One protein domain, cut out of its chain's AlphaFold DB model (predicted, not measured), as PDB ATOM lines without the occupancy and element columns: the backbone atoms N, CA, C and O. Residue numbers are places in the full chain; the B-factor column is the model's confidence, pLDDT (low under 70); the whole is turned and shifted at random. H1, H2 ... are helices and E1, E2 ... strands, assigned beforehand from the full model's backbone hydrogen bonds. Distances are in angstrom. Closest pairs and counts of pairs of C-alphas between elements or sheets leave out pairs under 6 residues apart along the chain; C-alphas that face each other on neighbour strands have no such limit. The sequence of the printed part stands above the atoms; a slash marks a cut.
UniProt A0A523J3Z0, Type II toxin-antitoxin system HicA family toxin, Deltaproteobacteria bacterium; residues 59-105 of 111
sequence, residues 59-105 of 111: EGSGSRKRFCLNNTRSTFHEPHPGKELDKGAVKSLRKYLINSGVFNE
ATOM      1  N   GLU A  59     -16.468 -36.142  40.016       89.88
ATOM      2  CA  GLU A  59     -15.127 -35.623  40.256       89.88
ATOM      3  C   GLU A  59     -14.146 -36.218  39.244       89.88
ATOM      4  O   GLU A  59     -14.224 -37.393  38.879       89.88
ATOM      5  N   GLY A  60     -13.271 -35.369  38.722       84.31
ATOM      6  CA  GLY A  60     -12.110 -35.755  37.936       84.31
ATOM      7  C   GLY A  60     -10.832 -35.589  38.755       84.31
ATOM      8  O   GLY A  60     -10.863 -35.423  39.968       84.31
ATOM      9  N   SER A  61      -9.685 -35.608  38.080       82.56
ATOM     10  CA  SER A  61      -8.405 -35.325  38.727       82.56
ATOM     11  C   SER A  61      -8.265 -33.836  39.075       82.56
ATOM     12  O   SER A  61      -8.391 -32.965  38.202       82.56
ATOM     13  N   GLY A  62      -7.958 -33.552  40.345       88.50
ATOM     14  CA  GLY A  62      -7.821 -32.194  40.880       88.50
ATOM     15  C   GLY A  62      -9.163 -31.459  40.937       88.50
ATOM     16  O   GLY A  62     -10.181 -32.050  41.269       88.50
ATOM     17  N   SER A  63      -9.191 -30.180  40.551       89.38
ATOM     18  CA  SER A  63     -10.414 -29.358  40.539       89.38
ATOM     19  C   SER A  63     -11.377 -29.661  39.384       89.38
ATOM     20  O   SER A  63     -12.325 -28.920  39.146       89.38
ATOM     21  N   ARG A  64     -11.143 -30.717  38.596       91.50
ATOM     22  CA  ARG A  64     -11.986 -31.022  37.436       91.50
ATOM     23  C   ARG A  64     -13.304 -31.642  37.883       91.50
ATOM     24  O   ARG A  64     -13.313 -32.619  38.622       91.50
ATOM     25  N   LYS A  65     -14.413 -31.153  37.338       93.31
ATOM     26  CA  LYS A  65     -15.752 -31.730  37.494       93.31
ATOM     27  C   LYS A  65     -16.320 -32.046  36.111       93.31
ATOM     28  O   LYS A  65     -16.321 -31.207  35.209       93.31
ATOM     29  N   ARG A  66     -16.770 -33.283  35.920       94.06
ATOM     30  CA  ARG A  66     -17.372 -33.785  34.678       94.06
ATOM     31  C   ARG A  66     -18.886 -33.713  34.806       94.06
ATOM     32  O   ARG A  66     -19.452 -34.347  35.693       94.06
ATOM     33  N   PHE A  67     -19.528 -32.951  33.929       94.25
ATOM     34  CA  PHE A  67     -20.978 -32.792  33.883       94.25
ATOM     35  C   PHE A  67     -21.566 -33.623  32.751       94.25
ATOM     36  O   PHE A  67     -20.985 -33.727  31.666       94.25
ATOM     37  N   CYS A  68     -22.742 -34.183  33.005       92.25
ATOM     38  CA  CYS A  68     -23.519 -34.924  32.032       92.25
ATOM     39  C   CYS A  68     -24.995 -34.556  32.136       92.25
ATOM     40  O   CYS A  68     -25.571 -34.647  33.214       92.25
ATOM     41  N   LEU A  69     -25.596 -34.145  31.022       90.00
ATOM     42  CA  LEU A  69     -26.988 -33.711  30.954       90.00
ATOM     43  C   LEU A  69     -27.504 -33.954  29.537       90.00
ATOM     44  O   LEU A  69     -26.881 -33.481  28.585       90.00
ATOM     45  N   ASN A  70     -28.621 -34.673  29.404       87.56
ATOM     46  CA  ASN A  70     -29.260 -34.985  28.119       87.56
ATOM     47  C   ASN A  70     -28.250 -35.492  27.075       87.56
ATOM     48  O   ASN A  70     -28.074 -34.906  26.009       87.56
ATOM     49  N   ASN A  71     -27.495 -36.534  27.440       86.56
ATOM     50  CA  ASN A  71     -26.430 -37.163  26.642       86.56
ATOM     51  C   ASN A  71     -25.270 -36.237  26.217       86.56
ATOM     52  O   ASN A  71     -24.369 -36.659  25.487       86.56
ATOM     53  N   THR A  72     -25.235 -34.999  26.709       89.75
ATOM     54  CA  THR A  72     -24.160 -34.038  26.462       89.75
ATOM     55  C   THR A  72     -23.213 -34.007  27.650       89.75
ATOM     56  O   THR A  72     -23.632 -33.945  28.810       89.75
ATOM     57  N   ARG A  73     -21.909 -34.027  27.361       92.62
ATOM     58  CA  ARG A  73     -20.836 -34.032  28.361       92.62
ATOM     59  C   ARG A  73     -19.991 -32.772  28.260       92.62
ATOM     60  O   ARG A  73     -19.723 -32.294  27.162       92.62
ATOM     61  N   SER A  74     -19.536 -32.271  29.401       94.62
ATOM     62  CA  SER A  74     -18.535 -31.204  29.474       94.62
ATOM     63  C   SER A  74     -17.678 -31.368  30.726       94.62
ATOM     64  O   SER A  74     -18.114 -31.962  31.709       94.62
ATOM     65  N   THR A  75     -16.447 -30.863  30.687       94.69
ATOM     66  CA  THR A  75     -15.566 -30.794  31.859       94.69
ATOM     67  C   THR A  75     -15.358 -29.337  32.222       94.69
ATOM     68  O   THR A  75     -15.078 -28.514  31.354       94.69
ATOM     69  N   PHE A  76     -15.489 -29.039  33.503       94.81
ATOM     70  CA  PHE A  76     -15.280 -27.720  34.076       94.81
ATOM     71  C   PHE A  76     -14.257 -27.816  35.206       94.81
ATOM     72  O   PHE A  76     -13.998 -28.904  35.724       94.81
ATOM     73  N   HIS A  77     -13.680 -26.681  35.578       93.62
ATOM     74  CA  HIS A  77     -12.828 -26.565  36.751       93.62
ATOM     75  C   HIS A  77     -13.612 -25.865  37.855       93.62
ATOM     76  O   HIS A  77     -14.140 -24.775  37.639       93.62
ATOM     77  N   GLU A  78     -13.695 -26.501  39.017       90.00
ATOM     78  CA  GLU A  78     -14.153 -25.856  40.234       90.00
ATOM     79  C   GLU A  78     -13.166 -24.728  40.581       90.00
ATOM     80  O   GLU A  78     -11.950 -24.966  40.619       90.00
ATOM     81  N   PRO A  79     -13.650 -23.489  40.764       88.75
ATOM     82  CA  PRO A  79     -12.788 -22.374  41.112       88.75
ATOM     83  C   PRO A  79     -12.162 -22.601  42.497       88.75
ATOM     84  O   PRO A  79     -12.809 -23.083  43.423       88.75
ATOM     85  N   HIS A  80     -10.876 -22.268  42.634       79.81
ATOM     86  CA  HIS A  80     -10.161 -22.299  43.909       79.81
ATOM     87  C   HIS A  80      -9.086 -21.200  43.928       79.81
ATOM     88  O   HIS A  80      -8.320 -21.115  42.966       79.81
ATOM     89  N   PRO A  81      -9.010 -20.338  44.964       79.81
ATOM     90  CA  PRO A  81      -9.869 -20.267  46.159       79.81
ATOM     91  C   PRO A  81     -11.242 -19.598  45.926       79.81
ATOM     92  O   PRO A  81     -12.053 -19.525  46.850       79.81
ATOM     93  N   GLY A  82     -11.498 -19.070  44.722       75.44
ATOM     94  CA  GLY A  82     -12.749 -18.382  44.379       75.44
ATOM     95  C   GLY A  82     -13.974 -19.299  44.408       75.44
ATOM     96  O   GLY A  82     -13.846 -20.508  44.260       75.44
ATOM     97  N   LYS A  83     -15.174 -18.734  44.593       89.75
ATOM     98  CA  LYS A  83     -16.437 -19.503  44.601       89.75
ATOM     99  C   LYS A  83     -17.262 -19.280  43.337       89.75
ATOM    100  O   LYS A  83     -18.218 -20.013  43.091       89.75
ATOM    101  N   GLU A  84     -16.923 -18.261  42.560       95.44
ATOM    102  CA  GLU A  84     -17.617 -17.826  41.358       95.44
ATOM    103  C   GLU A  84     -16.931 -18.341  40.091       95.44
ATOM    104  O   GLU A  84     -15.711 -18.484  40.029       95.44
ATOM    105  N   LEU A  85     -17.729 -18.602  39.054       94.62
ATOM    106  CA  LEU A  85     -17.204 -18.906  37.728       94.62
ATOM    107  C   LEU A  85     -16.596 -17.646  37.104       94.62
ATOM    108  O   LEU A  85     -17.205 -16.573  37.129       94.62
ATOM    109  N   ASP A  86     -15.453 -17.801  36.439       94.31
ATOM    110  CA  ASP A  86     -14.962 -16.771  35.531       94.31
ATOM    111  C   ASP A  86     -15.865 -16.646  34.283       94.31
ATOM    112  O   ASP A  86     -16.661 -17.529  33.943       94.31
ATOM    113  N   LYS A  87     -15.737 -15.530  33.557       95.50
ATOM    114  CA  LYS A  87     -16.565 -15.243  32.372       95.50
ATOM    115  C   LYS A  87     -16.402 -16.286  31.255       95.50
ATOM    116  O   LYS A  87     -17.361 -16.565  30.533       95.50
ATOM    117  N   GLY A  88     -15.217 -16.880  31.106       96.00
ATOM    118  CA  GLY A  88     -14.944 -17.935  30.128       96.00
ATOM    119  C   GLY A  88     -15.653 -19.248  30.477       96.00
ATOM    120  O   GLY A  88     -16.256 -19.885  29.603       96.00
ATOM    121  N   ALA A  89     -15.670 -19.607  31.758       95.62
ATOM    122  CA  ALA A  89     -16.428 -20.729  32.290       95.62
ATOM    123  C   ALA A  89     -17.939 -20.498  32.133       95.62
ATOM    124  O   ALA A  89     -18.642 -21.404  31.688       95.62
ATOM    125  N   VAL A  90     -18.440 -19.278  32.366       97.31
ATOM    126  CA  VAL A  90     -19.851 -18.919  32.112       97.31
ATOM    127  C   VAL A  90     -20.218 -19.054  30.631       97.31
ATOM    128  O   VAL A  90     -21.266 -19.617  30.299       97.31
ATOM    129  N   LYS A  91     -19.356 -18.595  29.716       97.44
ATOM    130  CA  LYS A  91     -19.553 -18.762  28.264       97.44
ATOM    131  C   LYS A  91     -19.609 -20.240  27.867       97.44
ATOM    132  O   LYS A  91     -20.495 -20.648  27.111       97.44
ATOM    133  N   SER A  92     -18.700 -21.047  28.408       97.38
ATOM    134  CA  SER A  92     -18.640 -22.494  28.169       97.38
ATOM    135  C   SER A  92     -19.860 -23.219  28.741       97.38
ATOM    136  O   SER A  92     -20.451 -24.059  28.065       97.38
ATOM    137  N   LEU A  93     -20.301 -22.835  29.943       97.62
ATOM    138  CA  LEU A  93     -21.490 -23.373  30.597       97.62
ATOM    139  C   LEU A  93     -22.760 -23.079  29.796       97.62
ATOM    140  O   LEU A  93     -23.592 -23.963  29.616       97.62
ATOM    141  N   ARG A  94     -22.890 -21.868  29.245       97.62
ATOM    142  CA  ARG A  94     -24.008 -21.523  28.359       97.62
ATOM    143  C   ARG A  94     -24.040 -22.405  27.114       97.62
ATOM    144  O   ARG A  94     -25.096 -22.930  26.775       97.62
ATOM    145  N   LYS A  95     -22.895 -22.587  26.446       97.31
ATOM    146  CA  LYS A  95     -22.789 -23.467  25.270       97.31
ATOM    147  C   LYS A  95     -23.163 -24.908  25.625       97.31
ATOM    148  O   LYS A  95     -23.885 -25.551  24.874       97.31
ATOM    149  N   TYR A  96     -22.703 -25.385  26.778       96.75
ATOM    150  CA  TYR A  96     -23.051 -26.704  27.294       96.75
ATOM    151  C   TYR A  96     -24.564 -26.865  27.503       96.75
ATOM    152  O   TYR A  96     -25.134 -27.808  26.969       96.75
ATOM    153  N   LEU A  97     -25.226 -25.921  28.185       95.00
ATOM    154  CA  LEU A  97     -26.678 -25.969  28.403       95.00
ATOM    155  C   LEU A  97     -27.471 -25.949  27.090       95.00
ATOM    156  O   LEU A  97     -28.392 -26.747  26.941       95.00
ATOM    157  N   ILE A  98     -27.076 -25.112  26.125       94.75
ATOM    158  CA  ILE A  98     -27.688 -25.075  24.783       94.75
ATOM    159  C   ILE A  98     -27.572 -26.441  24.098       94.75
ATOM    160  O   ILE A  98     -28.563 -26.961  23.592       94.75
ATOM    161  N   ASN A  99     -26.382 -27.047  24.118       93.31
ATOM    162  CA  ASN A  99     -26.156 -28.366  23.524       93.31
ATOM    163  C   ASN A  99     -26.943 -29.475  24.244       93.31
ATOM    164  O   ASN A  99     -27.350 -30.444  23.612       93.31
ATOM    165  N   SER A 100     -27.199 -29.311  25.543       91.19
ATOM    166  CA  SER A 100     -28.074 -30.175  26.342       91.19
ATOM    167  C   SER A 100     -29.574 -29.893  26.149       91.19
ATOM    168  O   SER A 100     -30.388 -30.514  26.831       91.19
ATOM    169  N   GLY A 101     -29.971 -28.962  25.275       91.06
ATOM    170  CA  GLY A 101     -31.378 -28.620  25.031       91.06
ATOM    171  C   GLY A 101     -32.021 -27.729  26.101       91.06
ATOM    172  O   GLY A 101     -33.245 -27.641  26.175       91.06
ATOM    173  N   VAL A 102     -31.223 -27.070  26.944       90.88
ATOM    174  CA  VAL A 102     -31.692 -26.112  27.952       90.88
ATOM    175  C   VAL A 102     -31.511 -24.698  27.416       90.88
ATOM    176  O   VAL A 102     -30.394 -24.261  27.136       90.88
ATOM    177  N   PHE A 103     -32.614 -23.961  27.319       88.75
ATOM    178  CA  PHE A 103     -32.649 -22.597  26.797       88.75
ATOM    179  C   PHE A 103     -33.192 -21.629  27.847       88.75
ATOM    180  O   PHE A 103     -33.880 -22.017  28.790       88.75
ATOM    181  N   ASN A 104     -32.889 -20.343  27.687       84.25
ATOM    182  CA  ASN A 104     -33.528 -19.312  28.491       84.25
ATOM    183  C   ASN A 104     -34.981 -19.135  28.022       84.25
ATOM    184  O   ASN A 104     -35.202 -18.800  26.864       84.25
ATOM    185  N   GLU A 105     -35.956 -19.293  28.922       70.31
ATOM    186  CA  GLU A 105     -37.408 -19.209  28.646       70.31
ATOM    187  C   GLU A 105     -37.874 -17.831  28.125       70.31
ATOM    188  O   GLU A 105     -39.044 -17.621  27.811       70.31
TER     189      GLU A 105
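This is residues 59 to 105 of the 111 residues of the protein "Type II toxin-antitoxin system HicA family toxin" of Deltaproteobacteria bacterium (UniProt A0A523J3Z0). A hairpin of two strands, E1 and E2, has one helix, H1, packed on it, mainly on E2. The 47 printed residues hold E1, E2 and H1 in that order, the antiparallel sheet E1 - E2, and a mixed class. The whole is only just compact, close to loose, with a radius of gyration of the C-alphas of 11.4 A, and elongated, spanning 32 by 21 by 13 A.

E1, residues 64 to 69, begins at C-alpha 64 (-11.986, -31.022, 37.436) and is 16.6 A long. E2, residues 72 to 77, is 17.0 A long. H1, residues 87 to 99, is 18.5 A long and ends at C-alpha 99 (-26.156, -28.366, 23.524).

E1 and E2 form a hairpin, antiparallel at 156 degrees, with N 65 and O 76 within hydrogen-bond range at 2.8 A. The closest C-alphas of E2 and H1, those of Thr 72 and Asn 99, are 6.7 A apart. E1 and H1 are near each other, with 6 pairs of C-alphas within 10 A. In H1 every O i to N i+4 pair is within hydrogen-bond range.

The C-alphas farthest apart, of Ser 61 and Glu 105, are 34.7 A apart. The printed part has no cut, the link E1 to E2 is tight, and no printed residue is under 70 in pLDDT.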